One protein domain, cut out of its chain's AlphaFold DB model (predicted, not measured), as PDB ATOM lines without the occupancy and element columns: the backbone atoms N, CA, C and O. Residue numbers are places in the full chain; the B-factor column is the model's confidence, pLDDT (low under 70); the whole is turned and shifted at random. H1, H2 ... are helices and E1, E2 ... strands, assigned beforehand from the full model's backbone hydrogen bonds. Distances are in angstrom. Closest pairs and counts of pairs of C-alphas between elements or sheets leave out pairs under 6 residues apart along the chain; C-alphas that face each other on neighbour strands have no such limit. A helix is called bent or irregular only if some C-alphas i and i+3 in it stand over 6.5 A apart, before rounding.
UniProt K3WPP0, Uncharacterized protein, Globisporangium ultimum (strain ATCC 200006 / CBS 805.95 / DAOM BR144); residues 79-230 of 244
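AT A GLANCE: This is residues 79 to 230 of the 244 residues of an uncharacterized protein of Globisporangium ultimum (strain ATCC 200006 / CBS 805.95 / DAOM BR144) (UniProt K3WPP0). A ribbon of two parallel strands, E1 and E2, runs through the middle, with helix H2 over one face and H4 over the other. H5 and H6 pack on H4; H3 and H1 make the opposite end from H5, and residues 108 to 114 stick out as a free loop. The printed part has 152 residues, with six named helices and two named strands in the order H1 H2 H3 E1 H4 H5 H6 E2; the class is mostly helix. It is compact, with a radius of gyration of the C-alphas of 16.9 A and spans of 49 by 39 by 30 A.

HOW THE PARTS SIT: Begin at H1, residues 79 to 93, which is close to but not clearly touching H3, residues 137 to 147: the closest C-alphas, of Phe 89 and Met 142, are 6.7 A apart, and the lines are about perpendicular at 85 degrees. H2, residues 115 to 128, forms a helical hairpin with H3; it touches H3 with residues 126 to 128 alone, closest at the C-alphas of Gln 127 and Lys 147, 5.0 A, at a steep tilt of 44 degrees, opposite ways. Next find E1, residues 150 to 155, parallel to its neighbour E2, residues 220 to 225, at 14 degrees; N 152 and O 221, 2.8 A, and N 225 and O 154, 3.0 A, are within hydrogen-bond range. The closest C-alphas of H2 and E2, Leu 119 and Cys 223, are 6.1 A apart. H4, residues 169 to 181, comes closest to E1 at the C-alphas of Arg 176 and Val 154, 6.1 A. With residues 175 to 179 alone, H4 only just touches H5, residues 187 to 192, with 3 pairs of C-alphas within 8 A; the closest are Val 175 and Leu 191, 7.3 A. H6, residues 200 to 211, touches H4 with residues 200 to 203 alone, at a shallow tilt of 19 degrees, the same way; the C-alphas of Gly 174 and Pro 200 are closest, 4.2 A. E1, the helices H4, H5 and H6, and E2 form a strand-helix-strand unit, two parallel neighbour strands with helices between them along the chain. Every O i to N i+4 pair is within hydrogen-bond range in H1, H5 and H6, against 8 of 10 in H2, 5 of 7 in H3 and 7 of 9 in H4.

IN THESE COORDINATES: Find C-alpha 79 at (196.051, 162.388, 156.408); from there H1 runs 21.1 A. H2 spans 19.2 A and H3 15.5 A; both are irregular, C-alphas 120 and 123 being 7.1 A apart and C-alphas 138 and 141 8.1 A. E1 starts at C-alpha 150, (182.605, 167.468, 173.838), and spans 16.5 A. H4 spans 19.3 A and H6 16.1 A, while H5 is short. E2 spans 16.4 A and ends at C-alpha 225, (186.851, 150.704, 174.929).

THE WHOLE: The two C-alphas farthest apart, of Glu 137 and Leu 163, are 49.9 A apart. The printed part has no cut; its long links are H1 to H2 and E1 to H4. Mean pLDDT of the printed part is 78.8, and 34 residues are under 70, among them 129 to 138 and 157 to 165.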
ATOM      1  N   ASP A  79     196.570 161.969 157.710       81.81
ATOM      2  CA  ASP A  79     196.051 162.388 156.408       81.81
ATOM      3  C   ASP A  79     194.726 161.681 156.116       81.81
ATOM      4  O   ASP A  79     193.736 162.316 155.737       81.81
ATOM      5  N   THR A  80     194.660 160.367 156.345       80.88
ATOM      6  CA  THR A  80     193.409 159.604 156.210       80.88
ATOM      7  C   THR A  80     192.357 160.084 157.207       80.88
ATOM      8  O   THR A  80     191.198 160.288 156.830       80.88
ATOM      9  N   LEU A  81     192.754 160.318 158.461       78.62
ATOM     10  CA  LEU A  81     191.873 160.821 159.516       78.62
ATOM     11  C   LEU A  81     191.307 162.208 159.171       78.62
ATOM     12  O   LEU A  81     190.092 162.404 159.229       78.62
ATOM     13  N   SER A  82     192.166 163.142 158.757       79.81
ATOM     14  CA  SER A  82     191.768 164.493 158.349       79.81
ATOM     15  C   SER A  82     190.785 164.443 157.182       79.81
ATOM     16  O   SER A  82     189.691 164.993 157.267       79.81
ATOM     17  N   ASN A  83     191.113 163.698 156.122       80.94
ATOM     18  CA  ASN A  83     190.243 163.560 154.953       80.94
ATOM     19  C   ASN A  83     188.864 162.974 155.299       80.94
ATOM     20  O   ASN A  83     187.856 163.376 154.718       80.94
ATOM     21  N   ALA A  84     188.799 162.004 156.215       80.75
ATOM     22  CA  ALA A  84     187.538 161.407 156.645       80.75
ATOM     23  C   ALA A  84     186.671 162.398 157.440       80.75
ATOM     24  O   ALA A  84     185.466 162.486 157.200       80.75
ATOM     25  N   ILE A  85     187.284 163.170 158.341       80.56
ATOM     26  CA  ILE A  85     186.601 164.204 159.131       80.56
ATOM     27  C   ILE A  85     186.092 165.336 158.235       80.56
ATOM     28  O   ILE A  85     184.950 165.765 158.379       80.56
ATOM     29  N   GLU A  86     186.886 165.768 157.258       81.06
ATOM     30  CA  GLU A  86     186.473 166.795 156.299       81.06
ATOM     31  C   GLU A  86     185.272 166.354 155.458       81.06
ATOM     32  O   GLU A  86     184.296 167.090 155.334       81.06
ATOM     33  N   ARG A  87     185.288 165.122 154.931       80.69
ATOM     34  CA  ARG A  87     184.137 164.581 154.187       80.69
ATOM     35  C   ARG A  87     182.885 164.492 155.053       80.69
ATOM     36  O   ARG A  87     181.789 164.734 154.550       80.69
ATOM     37  N   HIS A  88     183.047 164.137 156.328       82.06
ATOM     38  CA  HIS A  88     181.942 164.106 157.278       82.06
ATOM     39  C   HIS A  88     181.354 165.501 157.495       82.06
ATOM     40  O   HIS A  88     180.139 165.670 157.412       82.06
ATOM     41  N   PHE A  89     182.209 166.504 157.701       81.25
ATOM     42  CA  PHE A  89     181.790 167.894 157.850       81.25
ATOM     43  C   PHE A  89     181.044 168.402 156.608       81.25
ATOM     44  O   PHE A  89     179.953 168.958 156.726       81.25
ATOM     45  N   ASP A  90     181.562 168.133 155.407       82.88
ATOM     46  CA  ASP A  90     180.903 168.512 154.154       82.88
ATOM     47  C   ASP A  90     179.535 167.832 153.983       82.88
ATOM     48  O   ASP A  90     178.591 168.433 153.463       82.88
ATOM     49  N   ALA A  91     179.409 166.567 154.391       80.44
ATOM     50  CA  ALA A  91     178.137 165.852 154.374       80.44
ATOM     51  C   ALA A  91     177.141 166.453 155.374       80.44
ATOM     52  O   ALA A  91     175.994 166.713 155.006       80.44
ATOM     53  N   TRP A  92     177.602 166.760 156.588       81.12
ATOM     54  CA  TRP A  92     176.818 167.432 157.619       81.12
ATOM     55  C   TRP A  92     176.298 168.798 157.149       81.12
ATOM     56  O   TRP A  92     175.092 169.035 157.205       81.12
ATOM     57  N   LYS A  93     177.151 169.654 156.559       82.38
ATOM     58  CA  LYS A  93     176.738 170.959 155.996       82.38
ATOM     59  C   LYS A  93     175.665 170.835 154.915       82.38
ATOM     60  O   LYS A  93     174.868 171.753 154.737       82.38
ATOM     61  N   ARG A  94     175.646 169.720 154.177       84.25
ATOM     62  CA  ARG A  94     174.640 169.425 153.145       84.25
ATOM     63  C   ARG A  94     173.380 168.740 153.692       84.25
ATOM     64  O   ARG A  94     172.488 168.443 152.902       84.25
ATOM     65  N   GLY A  95     173.302 168.467 154.995       78.69
ATOM     66  CA  GLY A  95     172.195 167.726 155.609       78.69
ATOM     67  C   GLY A  95     172.141 166.253 155.190       78.69
ATOM     68  O   GLY A  95     171.080 165.637 155.225       78.69
ATOM     69  N   VAL A  96     173.266 165.688 154.748       77.50
ATOM     70  CA  VAL A  96     173.363 164.290 154.325       77.50
ATOM     71  C   VAL A  96     173.579 163.412 155.557       77.50
ATOM     72  O   VAL A  96     174.529 163.611 156.309       77.50
ATOM     73  N   THR A  97     172.693 162.436 155.763       68.25
ATOM     74  CA  THR A  97     172.664 161.599 156.976       68.25
ATOM     75  C   THR A  97     172.862 160.108 156.709       68.25
ATOM     76  O   THR A  97     172.623 159.300 157.609       68.25
ATOM     77  N   ASP A  98     173.265 159.715 155.498       72.94
ATOM     78  CA  ASP A  98     173.456 158.304 155.158       72.94
ATOM     79  C   ASP A  98     174.611 157.668 155.951       72.94
ATOM     80  O   ASP A  98     175.524 158.353 156.415       72.94
ATOM     81  N   GLN A  99     174.579 156.342 156.112       62.53
ATOM     82  CA  GLN A  99     175.583 155.618 156.901       62.53
ATOM     83  C   GLN A  99     177.012 155.767 156.353       62.53
ATOM     84  O   GLN A  99     177.954 155.767 157.138       62.53
ATOM     85  N   GLY A 100     177.186 155.928 155.036       64.62
ATOM     86  CA  GLY A 100     178.500 156.075 154.403       64.62
ATOM     87  C   GLY A 100     179.148 157.439 154.652       64.62
ATOM     88  O   GLY A 100     180.364 157.577 154.530       64.62
ATOM     89  N   SER A 101     178.356 158.435 155.046       64.81
ATOM     90  CA  SER A 101     178.824 159.781 155.385       64.81
ATOM     91  C   SER A 101     179.321 159.936 156.830       64.81
ATOM     92  O   SER A 101     179.837 160.997 157.185       64.81
ATOM     93  N   ARG A 102     179.179 158.902 157.673       67.62
ATOM     94  CA  ARG A 102     179.534 158.919 159.104       67.62
ATOM     95  C   ARG A 102     180.805 158.093 159.345       67.62
ATOM     96  O   ARG A 102     180.745 156.867 159.258       67.62
ATOM     97  N   PRO A 103     181.958 158.723 159.621       68.81
ATOM     98  CA  PRO A 103     183.212 158.001 159.750       68.81
ATOM     99  C   PRO A 103     183.225 157.160 161.030       68.81
ATOM    100  O   PRO A 103     182.950 157.650 162.122       68.81
ATOM    101  N   LEU A 104     183.591 155.888 160.886       71.94
ATOM    102  CA  LEU A 104     183.848 154.964 161.986       71.94
ATOM    103  C   LEU A 104     185.354 154.706 162.053       71.94
ATOM    104  O   LEU A 104     185.919 154.101 161.143       71.94
ATOM    105  N   PHE A 105     186.000 155.144 163.133       75.12
ATOM    106  CA  PHE A 105     187.416 154.871 163.371       75.12
ATOM    107  C   PHE A 105     187.550 153.688 164.322       75.12
ATOM    108  O   PHE A 105     187.077 153.746 165.450       75.12
ATOM    109  N   MET A 106     188.196 152.613 163.880       71.00
ATOM    110  CA  MET A 106     188.388 151.420 164.701       71.00
ATOM    111  C   MET A 106     189.872 151.218 164.983       71.00
ATOM    112  O   MET A 106     190.683 151.147 164.062       71.00
ATOM    113  N   CYS A 107     190.220 151.113 166.263       70.94
ATOM    114  CA  CYS A 107     191.553 150.719 166.688       70.94
ATOM    115  C   CYS A 107     191.543 149.222 167.006       70.94
ATOM    116  O   CYS A 107     190.948 148.799 167.995       70.94
ATOM    117  N   LEU A 108     192.170 148.431 166.135       69.31
ATOM    118  CA  LEU A 108     192.335 146.991 166.306       69.31
ATOM    119  C   LEU A 108     193.802 146.701 166.587       69.31
ATOM    120  O   LEU A 108     194.639 146.827 165.694       69.31
ATOM    121  N   ALA A 109     194.111 146.315 167.818       68.75
ATOM    122  CA  ALA A 109     195.433 145.825 168.170       68.75
ATOM    123  C   ALA A 109     195.373 144.948 169.421       68.75
ATOM    124  O   ALA A 109     194.414 145.016 170.194       68.75
ATOM    125  N   ASP A 110     196.416 144.148 169.617       68.19
ATOM    126  CA  ASP A 110     196.517 143.220 170.737       68.19
ATOM    127  C   ASP A 110     196.588 143.939 172.091       68.19
ATOM    128  O   ASP A 110     196.931 145.123 172.195       68.19
ATOM    129  N   ALA A 111     196.294 143.207 173.165       69.94
ATOM    130  CA  ALA A 111     196.430 143.724 174.520       69.94
ATOM    131  C   ALA A 111     197.852 144.266 174.770       69.94
ATOM    132  O   ALA A 111     198.848 143.630 174.434       69.94
ATOM    133  N   GLY A 112     197.947 145.451 175.379       69.62
ATOM    134  CA  GLY A 112     199.230 146.083 175.716       69.62
ATOM    135  C   GLY A 112     199.881 146.908 174.597       69.62
ATOM    136  O   GLY A 112     200.929 147.500 174.829       69.62
ATOM    137  N   THR A 113     199.256 147.025 173.424       71.69
ATOM    138  CA  THR A 113     199.763 147.840 172.295       71.69
ATOM    139  C   THR A 113     199.439 149.335 172.398       71.69
ATOM    140  O   THR A 113     199.871 150.127 171.564       71.69
ATOM    141  N   GLY A 114     198.708 149.746 173.440       75.12
ATOM    142  CA  GLY A 114     198.406 151.153 173.706       75.12
ATOM    143  C   GLY A 114     197.054 151.651 173.185       75.12
ATOM    144  O   GLY A 114     196.871 152.859 173.102       75.12
ATOM    145  N   ASN A 115     196.078 150.783 172.898       78.38
ATOM    146  CA  ASN A 115     194.736 151.194 172.432       78.38
ATOM    147  C   ASN A 115     194.043 152.186 173.372       78.38
ATOM    148  O   ASN A 115     193.563 153.230 172.938       78.38
ATOM    149  N   SER A 116     194.044 151.906 174.677       80.06
ATOM    150  CA  SER A 116     193.485 152.818 175.682       80.06
ATOM    151  C   SER A 116     194.204 154.166 175.686       80.06
ATOM    152  O   SER A 116     193.572 155.203 175.877       80.06
ATOM    153  N   ARG A 117     195.520 154.168 175.422       83.56
ATOM    154  CA  ARG A 117     196.293 155.405 175.278       83.56
ATOM    155  C   ARG A 117     195.871 156.161 174.027       83.56
ATOM    156  O   ARG A 117     195.633 157.358 174.110       83.56
ATOM    157  N   LEU A 118     195.748 155.466 172.902       83.12
ATOM    158  CA  LEU A 118     195.303 156.061 171.652       83.12
ATOM    159  C   LEU A 118     193.929 156.716 171.799       83.12
ATOM    160  O   LEU A 118     193.782 157.873 171.434       83.12
ATOM    161  N   LEU A 119     192.950 156.012 172.372       82.88
ATOM    162  CA  LEU A 119     191.599 156.541 172.575       82.88
ATOM    163  C   LEU A 119     191.575 157.729 173.543       82.88
ATOM    164  O   LEU A 119     190.829 158.675 173.318       82.88
ATOM    165  N   ASN A 120     192.418 157.721 174.576       85.06
ATOM    166  CA  ASN A 120     192.574 158.869 175.470       85.06
ATOM    167  C   ASN A 120     193.129 160.109 174.765       85.06
ATOM    168  O   ASN A 120     192.707 161.226 175.048       85.06
ATOM    169  N   GLU A 121     194.101 159.916 173.877       85.50
ATOM    170  CA  GLU A 121     194.768 161.009 173.168       85.50
ATOM    171  C   GLU A 121     193.981 161.453 171.932       85.50
ATOM    172  O   GLU A 121     194.158 162.581 171.475       85.50
ATOM    173  N   PHE A 122     193.100 160.601 171.400       85.06
ATOM    174  CA  PHE A 122     192.390 160.817 170.143       85.06
ATOM    175  C   PHE A 122     191.640 162.156 170.085       85.06
ATOM    176  O   PHE A 122     191.883 162.891 169.123       85.06
ATOM    177  N   PRO A 123     190.832 162.560 171.093       84.38
ATOM    178  CA  PRO A 123     190.223 163.888 171.096       84.38
ATOM    179  C   PRO A 123     191.271 164.995 170.969       84.38
ATOM    180  O   PRO A 123     191.128 165.889 170.143       84.38
ATOM    181  N   GLY A 124     192.376 164.888 171.709       85.00
ATOM    182  CA  GLY A 124     193.478 165.843 171.661       85.00
ATOM    183  C   GLY A 124     194.260 165.829 170.343       85.00
ATOM    184  O   GLY A 124     194.798 166.862 169.952       85.00
ATOM    185  N   VAL A 125     194.354 164.694 169.647       82.69
ATOM    186  CA  VAL A 125     194.962 164.604 168.308       82.69
ATOM    187  C   VAL A 125     194.066 165.289 167.286       82.69
ATOM    188  O   VAL A 125     194.543 166.150 166.548       82.69
ATOM    189  N   VAL A 126     192.772 164.970 167.287       78.50
ATOM    190  CA  VAL A 126     191.772 165.606 166.421       78.50
ATOM    191  C   VAL A 126     191.738 167.116 166.667       78.50
ATOM    192  O   VAL A 126     191.776 167.897 165.723       78.50
ATOM    193  N   GLN A 127     191.775 167.530 167.935       77.00
ATOM    194  CA  GLN A 127     191.737 168.931 168.358       77.00
ATOM    195  C   GLN A 127     193.024 169.723 168.117       77.00
ATOM    196  O   GLN A 127     192.988 170.945 168.220       77.00
ATOM    197  N   ARG A 128     194.177 169.084 167.879       75.88
ATOM    198  CA  ARG A 128     195.475 169.790 167.779       75.88
ATOM    199  C   ARG A 128     196.206 169.547 166.469       75.88
ATOM    200  O   ARG A 128     196.803 170.470 165.932       75.88
ATOM    201  N   GLN A 129     196.205 168.316 165.966       68.69
ATOM    202  CA  GLN A 129     197.081 167.907 164.865       68.69
ATOM    203  C   GLN A 129     196.414 168.038 163.494       68.69
ATOM    204  O   GLN A 129     197.081 168.435 162.537       68.69
ATOM    205  N   ILE A 130     195.094 167.836 163.415       63.50
ATOM    206  CA  ILE A 130     194.306 168.136 162.204       63.50
ATOM    207  C   ILE A 130     194.311 169.650 161.906       63.50
ATOM    208  O   ILE A 130     194.177 170.060 160.757       63.50
ATOM    209  N   PHE A 131     194.559 170.494 162.917       61.47
ATOM    210  CA  PHE A 131     194.662 171.953 162.770       61.47
ATOM    211  C   PHE A 131     196.066 172.495 162.561       61.47
ATOM    212  O   PHE A 131     196.229 173.711 162.620       61.47
ATOM    213  N   SER A 132     197.068 171.654 162.284       58.41
ATOM    214  CA  SER A 132     198.335 172.198 161.786       58.41
ATOM    215  C   SER A 132     198.035 173.077 160.558       58.41
ATOM    216  O   SER A 132     197.289 172.662 159.674       58.41
ATOM    217  N   ASP A 133     198.529 174.323 160.564       52.06
ATOM    218  CA  ASP A 133     198.065 175.512 159.810       52.06
ATOM    219  C   ASP A 133     198.000 175.407 158.266       52.06
ATOM    220  O   ASP A 133     197.854 176.404 157.562       52.06
ATOM    221  N   LYS A 134     198.106 174.209 157.696       50.75
ATOM    222  CA  LYS A 134     198.098 173.933 156.258       50.75
ATOM    223  C   LYS A 134     196.704 173.764 155.637       50.75
ATOM    224  O   LYS A 134     196.618 173.608 154.424       50.75
ATOM    225  N   GLY A 135     195.624 173.785 156.424       53.00
ATOM    226  CA  GLY A 135     194.248 173.666 155.911       53.00
ATOM    227  C   GLY A 135     193.630 175.017 155.533       53.00
ATOM    228  O   GLY A 135     193.706 175.941 156.347       53.00
ATOM    229  N   SER A 136     193.003 175.101 154.348       52.94
ATOM    230  CA  SER A 136     192.428 176.326 153.758       52.94
ATOM    231  C   SER A 136     191.483 177.087 154.701       52.94
ATOM    232  O   SER A 136     190.861 176.505 155.596       52.94
ATOM    233  N   GLU A 137     191.371 178.405 154.496       58.47
ATOM    234  CA  GLU A 137     190.442 179.287 155.225       58.47
ATOM    235  C   GLU A 137     188.982 178.796 155.159       58.47
ATOM    236  O   GLU A 137     188.208 179.044 156.083       58.47
ATOM    237  N   ASP A 138     188.635 178.001 154.139       62.84
ATOM    238  CA  ASP A 138     187.291 177.460 153.891       62.84
ATOM    239  C   ASP A 138     186.775 176.509 154.982       62.84
ATOM    240  O   ASP A 138     185.610 176.117 154.958       62.84
ATOM    241  N   LYS A 139     187.620 176.111 155.942       72.06
ATOM    242  CA  LYS A 139     187.266 175.126 156.977       72.06
ATOM    243  C   LYS A 139     187.279 175.677 158.401       72.06
ATOM    244  O   LYS A 139     187.232 174.892 159.342       72.06
ATOM    245  N   ALA A 140     187.315 176.998 158.586       82.25
ATOM    246  CA  ALA A 140     187.364 177.631 159.910       82.25
ATOM    247  C   ALA A 140     186.243 177.165 160.866       82.25
ATOM    248  O   ALA A 140     186.515 176.893 162.033       82.25
ATOM    249  N   GLU A 141     185.017 177.002 160.360       82.50
ATOM    250  CA  GLU A 141     183.865 176.502 161.130       82.50
ATOM    251  C   GLU A 141     184.105 175.080 161.664       82.50
ATOM    252  O   GLU A 141     183.938 174.829 162.855       82.50
ATOM    253  N   MET A 142     184.582 174.167 160.811       82.12
ATOM    254  CA  MET A 142     184.946 172.804 161.213       82.12
ATOM    255  C   MET A 142     186.024 172.816 162.302       82.12
ATOM    256  O   MET A 142     185.933 172.060 163.271       82.12
ATOM    257  N   LYS A 143     187.040 173.680 162.153       79.94
ATOM    258  CA  LYS A 143     188.129 173.788 163.131       79.94
ATOM    259  C   LYS A 143     187.613 174.235 164.494       79.94
ATOM    260  O   LYS A 143     187.982 173.648 165.509       79.94
ATOM    261  N   GLU A 144     186.734 175.232 164.515       82.94
ATOM    262  CA  GLU A 144     186.162 175.747 165.757       82.94
ATOM    263  C   GLU A 144     185.229 174.726 166.428       82.94
ATOM    264  O   GLU A 144     185.305 174.543 167.644       82.94
ATOM    265  N   LEU A 145     184.415 173.996 165.659       83.25
ATOM    266  CA  LEU A 145     183.557 172.928 166.187       83.25
ATOM    267  C   LEU A 145     184.370 171.827 166.869       83.25
ATOM    268  O   LEU A 145     184.104 171.463 168.011       83.25
ATOM    269  N   LEU A 146     185.391 171.318 166.187       82.06
ATOM    270  CA  LEU A 146     186.236 170.244 166.704       82.06
ATOM    271  C   LEU A 146     187.063 170.695 167.913       82.06
ATOM    272  O   LEU A 146     187.189 169.942 168.878       82.06
ATOM    273  N   LYS A 147     187.591 171.926 167.901       83.44
ATOM    274  CA  LYS A 147     188.312 172.526 169.036       83.44
ATOM    275  C   LYS A 147     187.445 172.606 170.294       83.44
ATOM    276  O   LYS A 147     187.953 172.370 171.386       83.44
ATOM    277  N   ASN A 148     186.158 172.907 170.136       84.31
ATOM    278  CA  ASN A 148     185.191 172.975 171.233       84.31
ATOM    279  C   ASN A 148     184.408 171.666 171.427       84.31
ATOM    280  O   ASN A 148     183.390 171.658 172.117       84.31
ATOM    281  N   ALA A 149     184.857 170.560 170.822       85.94
ATOM    282  CA  ALA A 149     184.119 169.310 170.870       85.94
ATOM    283  C   ALA A 149     184.035 168.733 172.288       85.94
ATOM    284  O   ALA A 149     185.016 168.686 173.038       85.94
ATOM    285  N   PHE A 150     182.861 168.202 172.612       88.19
ATOM    286  CA  PHE A 150     182.605 167.468 173.838       88.19
ATOM    287  C   PHE A 150     183.082 166.026 173.676       88.19
ATOM    288  O   PHE A 150     182.524 165.254 172.899       88.19
ATOM    289  N   ALA A 151     184.128 165.654 174.407       88.88
ATOM    290  CA  ALA A 151     184.624 164.288 174.414       88.88
ATOM    291  C   ALA A 151     183.907 163.430 175.472       88.88
ATOM    292  O   ALA A 151     183.719 163.862 176.609       88.88
ATOM    293  N   PHE A 152     183.580 162.189 175.136       88.06
ATOM    294  CA  PHE A 152     183.071 161.190 176.069       88.06
ATOM    295  C   PHE A 152     183.920 159.927 175.997       88.06
ATOM    296  O   PHE A 152     184.092 159.358 174.919       88.06
ATOM    297  N   ASN A 153     184.389 159.469 177.157       87.31
ATOM    298  CA  ASN A 153     185.128 158.219 177.294       87.31
ATOM    299  C   ASN A 153     184.247 157.186 177.988       87.31
ATOM    300  O   ASN A 153     183.959 157.294 179.181       87.31
ATOM    301  N   VAL A 154     183.836 156.162 177.244       84.88
ATOM    302  CA  VAL A 154     183.004 155.070 177.749       84.88
ATOM    303  C   VAL A 154     183.818 153.788 177.791       84.88
ATOM    304  O   VAL A 154     184.254 153.269 176.769       84.88
ATOM    305  N   ALA A 155     184.015 153.264 178.996       81.69
ATOM    306  CA  ALA A 155     184.684 151.990 179.205       81.69
ATOM    307  C   ALA A 155     183.709 150.951 179.759       81.69
ATOM    308  O   ALA A 155     182.868 151.248 180.614       81.69
ATOM    309  N   PHE A 156     183.865 149.714 179.300       77.81
ATOM    310  CA  PHE A 156     183.149 148.548 179.807       77.81
ATOM    311  C   PHE A 156     184.078 147.652 180.648       77.81
ATOM    312  O   PHE A 156     184.012 146.428 180.588       77.81
ATOM    313  N   THR A 157     184.915 148.270 181.492       69.38
ATOM    314  CA  THR A 157     185.871 147.584 182.388       69.38
ATOM    315  C   THR A 157     185.180 146.619 183.340       69.38
ATOM    316  O   THR A 157     184.005 146.794 183.648       69.38
ATOM    317  N   TYR A 158     185.938 145.693 183.942       58.94
ATOM    318  CA  TYR A 158     185.472 144.846 185.051       58.94
ATOM    319  C   TYR A 158     184.810 145.632 186.202       58.94
ATOM    320  O   TYR A 158     183.828 145.166 186.768       58.94
ATOM    321  N   VAL A 159     185.306 146.833 186.525       57.44
ATOM    322  CA  VAL A 159     184.778 147.678 187.618       57.44
ATOM    323  C   VAL A 159     183.451 148.330 187.232       57.44
ATOM    324  O   VAL A 159     182.563 148.508 188.063       57.44
ATOM    325  N   THR A 160     183.307 148.663 185.952       56.84
ATOM    326  CA  THR A 160     182.072 149.191 185.375       56.84
ATOM    327  C   THR A 160     181.208 148.109 184.748       56.84
ATOM    328  O   THR A 160     180.201 148.457 184.135       56.84
ATOM    329  N   ARG A 161     181.571 146.819 184.841       62.47
ATOM    330  CA  ARG A 161     180.741 145.730 184.318       62.47
ATOM    331  C   ARG A 161     179.393 145.864 184.986       62.47
ATOM    332  O   ARG A 161     179.296 146.105 186.191       62.47
ATOM    333  N   SER A 162     178.362 145.831 184.159       57.56
ATOM    334  CA  SER A 162     177.035 146.105 184.657       57.56
ATOM    335  C   SER A 162     176.658 145.044 185.689       57.56
ATOM    336  O   SER A 162     176.776 143.855 185.419       57.56
ATOM    337  N   LEU A 163     176.201 145.480 186.863       56.03
ATOM    338  CA  LEU A 163     175.431 144.628 187.778       56.03
ATOM    339  C   LEU A 163     173.973 144.480 187.299       56.03
ATOM    340  O   LEU A 163     173.184 143.798 187.943       56.03
ATOM    341  N   ILE A 164     173.614 145.181 186.219       59.53
ATOM    342  CA  ILE A 164     172.271 145.283 185.657       59.53
ATOM    343  C   ILE A 164     172.331 144.855 184.192       59.53
ATOM    344  O   ILE A 164     173.011 145.494 183.389       59.53
ATOM    345  N   ASP A 165     171.605 143.814 183.817       68.50
ATOM    346  CA  ASP A 165     171.479 143.454 182.407       68.50
ATOM    347  C   ASP A 165     170.602 144.495 181.704       68.50
ATOM    348  O   ASP A 165     169.378 144.515 181.842       68.50
ATOM    349  N   PHE A 166     171.239 145.417 180.979       73.00
ATOM    350  CA  PHE A 166     170.520 146.302 180.073       73.00
ATOM    351  C   PHE A 166     170.073 145.482 178.867       73.00
ATOM    352  O   PHE A 166     170.910 144.959 178.138       73.00
ATOM    353  N   ALA A 167     168.763 145.417 178.634       75.06
ATOM    354  CA  ALA A 167     168.215 144.787 177.433       75.06
ATOM    355  C   ALA A 167     168.612 145.536 176.145       75.06
ATOM    356  O   ALA A 167     168.665 144.940 175.075       75.06
ATOM    357  N   ASP A 168     168.891 146.837 176.255       77.88
ATOM    358  CA  ASP A 168     169.295 147.702 175.149       77.88
ATOM    359  C   ASP A 168     170.703 148.285 175.401       77.88
ATOM    360  O   ASP A 168     170.884 149.066 176.349       77.88
ATOM    361  N   PRO A 169     171.699 147.965 174.550       78.50
ATOM    362  CA  PRO A 169     173.053 148.519 174.625       78.50
ATOM    363  C   PRO A 169     173.107 150.053 174.642       78.50
ATOM    364  O   PRO A 169     174.012 150.628 175.251       78.50
ATOM    365  N   SER A 170     172.128 150.735 174.037       82.31
ATOM    366  CA  SER A 170     172.029 152.199 174.055       82.31
ATOM    367  C   SER A 170     171.948 152.736 175.484       82.31
ATOM    368  O   SER A 170     172.659 153.675 175.840       82.31
ATOM    369  N   HIS A 171     171.168 152.089 176.351       85.75
ATOM    370  CA  HIS A 171     171.048 152.484 177.753       85.75
ATOM    371  C   HIS A 171     172.342 152.224 178.530       85.75
ATOM    372  O   HIS A 171     172.745 153.041 179.361       85.75
ATOM    373  N   ALA A 172     173.044 151.130 178.214       84.19
ATOM    374  CA  ALA A 172     174.348 150.839 178.800       84.19
ATOM    375  C   ALA A 172     175.392 151.910 178.433       84.19
ATOM    376  O   ALA A 172     176.243 152.259 179.258       84.19
ATOM    377  N   ILE A 173     175.326 152.459 177.221       85.06
ATOM    378  CA  ILE A 173     176.184 153.565 176.798       85.06
ATOM    379  C   ILE A 173     175.760 154.874 177.473       85.06
ATOM    380  O   ILE A 173     176.591 155.548 178.085       85.06
ATOM    381  N   GLY A 174     174.479 155.236 177.390       88.75
ATOM    382  CA  GLY A 174     173.995 156.532 177.859       88.75
ATOM    383  C   GLY A 174     174.166 156.722 179.367       88.75
ATOM    384  O   GLY A 174     174.632 157.779 179.785       88.75
ATOM    385  N   VAL A 175     173.951 155.692 180.195       90.81
ATOM    386  CA  VAL A 175     174.233 155.785 181.645       90.81
ATOM    387  C   VAL A 175     175.712 156.078 181.935       90.81
ATOM    388  O   VAL A 175     176.024 156.826 182.861       90.81
ATOM    389  N   ARG A 176     176.644 155.544 181.131       90.38
ATOM    390  CA  ARG A 176     178.089 155.805 181.277       90.38
ATOM    391  C   ARG A 176     178.454 157.213 180.821       90.38
ATOM    392  O   ARG A 176     179.255 157.865 181.487       90.38
ATOM    393  N   MET A 177     177.837 157.704 179.745       90.81
ATOM    394  CA  MET A 177     177.984 159.100 179.328       90.81
ATOM    395  C   MET A 177     177.459 160.054 180.407       90.81
ATOM    396  O   MET A 177     178.161 160.985 180.794       90.81
ATOM    397  N   LEU A 178     176.271 159.792 180.962       92.88
ATOM    398  CA  LEU A 178     175.693 160.603 182.036       92.88
ATOM    399  C   LEU A 178     176.574 160.586 183.294       92.88
ATOM    400  O   LEU A 178     176.761 161.612 183.944       92.88
ATOM    401  N   TYR A 179     177.180 159.439 183.608       91.94
ATOM    402  CA  TYR A 179     178.126 159.306 184.713       91.94
ATOM    403  C   TYR A 179     179.431 160.096 184.518       91.94
ATOM    404  O   TYR A 179     180.119 160.396 185.494       91.94
ATOM    405  N   GLN A 180     179.796 160.480 183.293       91.56
ATOM    406  CA  GLN A 180     180.890 161.435 183.104       91.56
ATOM    407  C   GLN A 180     180.501 162.833 183.611       91.56
ATOM    408  O   GLN A 180     181.349 163.538 184.150       91.56
ATOM    409  N   LEU A 181     179.225 163.213 183.478       91.88
ATOM    410  CA  LEU A 181     178.712 164.544 183.822       91.88
ATOM    411  C   LEU A 181     178.406 164.731 185.318       91.88
ATOM    412  O   LEU A 181     178.115 165.844 185.751       91.88
ATOM    413  N   GLN A 182     178.415 163.662 186.118       86.06
ATOM    414  CA  GLN A 182     178.094 163.732 187.549       86.06
ATOM    415  C   GLN A 182     179.332 163.991 188.412       86.06
ATOM    416  O   GLN A 182     180.466 163.665 188.028       86.06
ATOM    417  N   ASN A 183     179.101 164.564 189.599       69.31
ATOM    418  CA  ASN A 183     180.190 165.105 190.391       69.31
ATOM    419  C   ASN A 183     180.851 164.162 191.398       69.31
ATOM    420  O   ASN A 183     182.079 164.150 191.412       69.31
ATOM    421  N   ASP A 184     180.114 163.351 192.156       70.50
ATOM    422  CA  ASP A 184     180.666 162.663 193.337       70.50
ATOM    423  C   ASP A 184     179.881 161.403 193.760       70.50
ATOM    424  O   ASP A 184     179.974 160.937 194.893       70.50
ATOM    425  N   VAL A 185     179.094 160.823 192.857       81.88
ATOM    426  CA  VAL A 185     178.355 159.581 193.105       81.88
ATOM    427  C   VAL A 185     179.228 158.393 192.723       81.88
ATOM    428  O   VAL A 185     179.847 158.384 191.654       81.88
ATOM    429  N   ASP A 186     179.267 157.375 193.583       87.00
ATOM    430  CA  ASP A 186     179.907 156.110 193.250       87.00
ATOM    431  C   ASP A 186     179.162 155.402 192.108       87.00
ATOM    432  O   ASP A 186     177.938 155.491 191.976       87.00
ATOM    433  N   TRP A 187     179.905 154.670 191.278       86.50
ATOM    434  CA  TRP A 187     179.338 153.999 190.108       86.50
ATOM    435  C   TRP A 187     178.201 153.032 190.464       86.50
ATOM    436  O   TRP A 187     177.210 152.972 189.741       86.50
ATOM    437  N   SER A 188     178.305 152.289 191.571       85.12
ATOM    438  CA  SER A 188     177.311 151.274 191.934       85.12
ATOM    439  C   SER A 188     175.977 151.908 192.315       85.12
ATOM    440  O   SER A 188     174.932 151.476 191.825       85.12
ATOM    441  N   SER A 189     175.994 152.948 193.150       87.19
ATOM    442  CA  SER A 189     174.782 153.675 193.540       87.19
ATOM    443  C   SER A 189     174.201 154.456 192.371       87.19
ATOM    444  O   SER A 189     172.986 154.447 192.177       87.19
ATOM    445  N   PHE A 190     175.056 155.069 191.544       88.88
ATOM    446  CA  PHE A 190     174.618 155.764 190.337       88.88
ATOM    447  C   PHE A 190     173.905 154.814 189.371       88.88
ATOM    448  O   PHE A 190     172.815 155.126 188.892       88.88
ATOM    449  N   LEU A 191     174.488 153.639 189.125       87.69
ATOM    450  CA  LEU A 191     173.945 152.636 188.217       87.69
ATOM    451  C   LEU A 191     172.647 152.013 188.745       87.69
ATOM    452  O   LEU A 191     171.775 151.684 187.952       87.69
ATOM    453  N   LYS A 192     172.479 151.849 190.061       86.75
ATOM    454  CA  LYS A 192     171.251 151.274 190.644       86.75
ATOM    455  C   LYS A 192     170.029 152.178 190.530       86.75
ATOM    456  O   LYS A 192     168.920 151.674 190.668       86.75
ATOM    457  N   ASN A 193     170.209 153.477 190.303       87.81
ATOM    458  CA  ASN A 193     169.099 154.409 190.146       87.81
ATOM    459  C   ASN A 193     168.524 154.329 188.715       87.81
ATOM    460  O   ASN A 193     169.193 154.776 187.781       87.81
ATOM    461  N   PRO A 194     167.280 153.842 188.518       88.06
ATOM    462  CA  PRO A 194     166.689 153.712 187.185       88.06
ATOM    463  C   PRO A 194     166.509 155.049 186.457       88.06
ATOM    464  O   PRO A 194     166.472 155.074 185.232       88.06
ATOM    465  N   ALA A 195     166.445 156.175 187.177       89.38
ATOM    466  CA  ALA A 195     166.374 157.499 186.557       89.38
ATOM    467  C   ALA A 195     167.645 157.861 185.764       89.38
ATOM    468  O   ALA A 195     167.595 158.724 184.893       89.38
ATOM    469  N   ASN A 196     168.769 157.194 186.041       90.88
ATOM    470  CA  ASN A 196     170.029 157.388 185.324       90.88
ATOM    471  C   ASN A 196     170.152 156.487 184.083       90.88
ATOM    472  O   ASN A 196     171.127 156.599 183.339       90.88
ATOM    473  N   HIS A 197     169.203 155.573 183.856       90.62
ATOM    474  CA  HIS A 197     169.202 154.658 182.713       90.62
ATOM    475  C   HIS A 197     168.681 155.394 181.486       90.62
ATOM    476  O   HIS A 197     167.523 155.271 181.101       90.62
ATOM    477  N   VAL A 198     169.552 156.209 180.905       89.19
ATOM    478  CA  VAL A 198     169.247 157.066 179.760       89.19
ATOM    479  C   VAL A 198     169.989 156.596 178.517       89.19
ATOM    480  O   VAL A 198     170.987 155.883 178.597       89.19
ATOM    481  N   THR A 199     169.514 157.031 177.361       87.38
ATOM    482  CA  THR A 199     170.172 156.862 176.061       87.38
ATOM    483  C   THR A 199     171.181 157.989 175.799       87.38
ATOM    484  O   THR A 199     171.071 159.063 176.400       87.38
ATOM    485  N   PRO A 200     172.132 157.824 174.859       87.62
ATOM    486  CA  PRO A 200     173.066 158.885 174.472       87.62
ATOM    487  C   PRO A 200     172.360 160.174 174.044       87.62
ATOM    488  O   PRO A 200     172.781 161.260 174.426       87.62
ATOM    489  N   ALA A 201     171.249 160.060 173.310       86.25
ATOM    490  CA  ALA A 201     170.468 161.211 172.860       86.25
ATOM    491  C   ALA A 201     169.941 162.048 174.035       86.25
ATOM    492  O   ALA A 201     170.044 163.272 174.018       86.25
ATOM    493  N   GLN A 202     169.440 161.396 175.087       88.69
ATOM    494  CA  GLN A 202     168.994 162.084 176.301       88.69
ATOM    495  C   GLN A 202     170.160 162.769 177.025       88.69
ATOM    496  O   GLN A 202     169.999 163.887 177.504       88.69
ATOM    497  N   VAL A 203     171.350 162.157 177.044       91.06
ATOM    498  CA  VAL A 203     172.546 162.795 177.619       91.06
ATOM    499  C   VAL A 203     172.939 164.052 176.850       91.06
ATOM    500  O   VAL A 203     173.319 165.039 177.472       91.06
ATOM    501  N   LEU A 204     172.828 164.054 175.519       88.62
ATOM    502  CA  LEU A 204     173.119 165.243 174.712       88.62
ATOM    503  C   LEU A 204     172.119 166.377 174.971       88.62
ATOM    504  O   LEU A 204     172.526 167.534 175.037       88.62
ATOM    505  N   VAL A 205     170.837 166.062 175.197       89.44
ATOM    506  CA  VAL A 205     169.840 167.057 175.637       89.44
ATOM    507  C   VAL A 205     170.250 167.665 176.978       89.44
ATOM    508  O   VAL A 205     170.332 168.885 177.098       89.44
ATOM    509  N   THR A 206     170.602 166.836 177.962       91.00
ATOM    510  CA  THR A 206     171.098 167.310 179.263       91.00
ATOM    511  C   THR A 206     172.374 168.145 179.120       91.00
ATOM    512  O   THR A 206     172.513 169.191 179.749       91.00
ATOM    513  N   LEU A 207     173.309 167.731 178.262       89.94
ATOM    514  CA  LEU A 207     174.530 168.484 177.989       89.94
ATOM    515  C   LEU A 207     174.225 169.856 177.372       89.94
ATOM    516  O   LEU A 207     174.865 170.842 177.736       89.94
ATOM    517  N   SER A 208     173.241 169.928 176.473       88.50
ATOM    518  CA  SER A 208     172.776 171.165 175.829       88.50
ATOM    519  C   SER A 208     172.236 172.143 176.865       88.50
ATOM    520  O   SER A 208     172.609 173.313 176.867       88.50
ATOM    521  N   GLU A 209     171.439 171.660 177.816       91.69
ATOM    522  CA  GLU A 209     170.924 172.470 178.927       91.69
ATOM    523  C   GLU A 209     172.039 172.982 179.852       91.69
ATOM    524  O   GLU A 209     172.020 174.140 180.262       91.69
ATOM    525  N   ILE A 210     173.033 172.141 180.157       92.69
ATOM    526  CA  ILE A 210     174.151 172.490 181.050       92.69
ATOM    527  C   ILE A 210     175.095 173.513 180.410       92.69
ATOM    528  O   ILE A 210     175.625 174.384 181.098       92.69
ATOM    529  N   THR A 211     175.362 173.373 179.111       89.94
ATOM    530  CA  THR A 211     176.393 174.153 178.406       89.94
ATOM    531  C   THR A 211     175.834 175.370 177.680       89.94
ATOM    532  O   THR A 211     176.585 176.296 177.385       89.94
ATOM    533  N   GLY A 212     174.529 175.387 177.395       90.56
ATOM    534  CA  GLY A 212     173.889 176.401 176.559       90.56
ATOM    535  C   GLY A 212     174.167 176.239 175.060       90.56
ATOM    536  O   GLY A 212     173.749 177.092 174.279       90.56
ATOM    537  N   THR A 213     174.858 175.173 174.644       85.56
ATOM    538  CA  THR A 213     175.133 174.876 173.232       85.56
ATOM    539  C   THR A 213     173.941 174.157 172.613       85.56
ATOM    540  O   THR A 213     173.465 173.172 173.166       85.56
ATOM    541  N   SER A 214     173.465 174.614 171.452       85.44
ATOM    542  CA  SER A 214     172.365 173.944 170.751       85.44
ATOM    543  C   SER A 214     172.802 172.573 170.217       85.44
ATOM    544  O   SER A 214     173.951 172.401 169.819       85.44
ATOM    545  N   LEU A 215     171.886 171.600 170.145       80.81
ATOM    546  CA  LEU A 215     172.193 170.259 169.618       80.81
ATOM    547  C   LEU A 215     172.741 170.278 168.178       80.81
ATOM    548  O   LEU A 215     173.539 169.414 167.820       80.81
ATOM    549  N   GLY A 216     172.327 171.255 167.363       76.94
ATOM    550  CA  GLY A 216     172.808 171.426 165.988       76.94
ATOM    551  C   GLY A 216     174.262 171.893 165.908       76.94
ATOM    552  O   GLY A 216     174.963 171.558 164.959       76.94
ATOM    553  N   ASP A 217     174.728 172.603 166.936       78.62
ATOM    554  CA  ASP A 217     176.069 173.193 166.999       78.62
ATOM    555  C   ASP A 217     177.045 172.346 167.835       78.62
ATOM    556  O   ASP A 217     178.203 172.719 168.034       78.62
ATOM    557  N   MET A 218     176.594 171.203 168.360       84.56
ATOM    558  CA  MET A 218     177.437 170.310 169.149       84.56
ATOM    559  C   MET A 218     178.324 169.440 168.268       84.56
ATOM    560  O   MET A 218     177.851 168.607 167.495       84.56
ATOM    561  N   CYS A 219     179.632 169.533 168.497       85.88
ATOM    562  CA  CYS A 219     180.575 168.511 168.074       85.88
ATOM    563  C   CYS A 219     180.839 167.555 169.239       85.88
ATOM    564  O   CYS A 219     181.178 167.994 170.339       85.88
ATOM    565  N   VAL A 220     180.679 166.253 169.011       87.44
ATOM    566  CA  VAL A 220     180.877 165.222 170.036       87.44
ATOM    567  C   VAL A 220     181.904 164.213 169.541       87.44
ATOM    568  O   VAL A 220     181.752 163.643 168.463       87.44
ATOM    569  N   ILE A 221     182.937 163.973 170.348       85.06
ATOM    570  CA  ILE A 221     183.920 162.911 170.123       85.06
ATOM    571  C   ILE A 221     183.623 161.805 171.125       85.06
ATOM    572  O   ILE A 221     183.719 162.002 172.332       85.06
ATOM    573  N   PHE A 222     183.247 160.634 170.634       84.88
ATOM    574  CA  PHE A 222     182.820 159.533 171.483       84.88
ATOM    575  C   PHE A 222     183.787 158.359 171.338       84.88
ATOM    576  O   PHE A 222     183.897 157.740 170.279       84.88
ATOM    577  N   CYS A 223     184.520 158.080 172.411       84.00
ATOM    578  CA  CYS A 223     185.534 157.040 172.474       84.00
ATOM    579  C   CYS A 223     185.035 155.894 173.352       84.00
ATOM    580  O   CYS A 223     184.655 156.105 174.505       84.00
ATOM    581  N   VAL A 224     185.065 154.672 172.816       80.62
ATOM    582  CA  VAL A 224     184.607 153.469 173.522       80.62
ATOM    583  C   VAL A 224     185.711 152.428 173.574       80.62
ATOM    584  O   VAL A 224     186.384 152.191 172.573       80.62
ATOM    585  N   VAL A 225     185.881 151.786 174.728       77.62
ATOM    586  CA  VAL A 225     186.851 150.704 174.929       77.62
ATOM    587  C   VAL A 225     186.204 149.505 175.629       77.62
ATOM    588  O   VAL A 225     185.192 149.651 176.319       77.62
ATOM    589  N   GLU A 226     186.805 148.325 175.449       74.06
ATOM    590  CA  GLU A 226     186.410 147.054 176.081       74.06
ATOM    591  C   GLU A 226     184.984 146.594 175.713       74.06
ATOM    592  O   GLU A 226     184.252 146.022 176.523       74.06
ATOM    593  N   MET A 227     184.563 146.855 174.471       70.56
ATOM    594  CA  MET A 227     183.218 146.530 173.980       70.56
ATOM    595  C   MET A 227     182.890 145.035 173.991       70.56
ATOM    596  O   MET A 227     181.718 144.678 173.961       70.56
ATOM    597  N   GLU A 228     183.891 144.158 174.082       64.94
ATOM    598  CA  GLU A 228     183.715 142.714 174.245       64.94
ATOM    599  C   GLU A 228     182.876 142.319 175.476       64.94
ATOM    600  O   GLU A 228     182.435 141.175 175.576       64.94
ATOM    601  N   TYR A 229     182.629 143.250 176.403       66.56
ATOM    602  CA  TYR A 229     181.773 143.041 177.572       66.56
ATOM    603  C   TYR A 229     180.322 143.519 177.408       66.56
ATOM    604  O   TYR A 229     179.540 143.379 178.351       66.56
ATOM    605  N   LEU A 230     179.932 144.054 176.247       63.09
ATOM    606  CA  LEU A 230     178.525 144.260 175.890       63.09
ATOM    607  C   LEU A 230     177.927 142.923 175.425       63.09
ATOM    608  O   LEU A 230     178.410 142.322 174.468       63.09
TER     609      LEU A 230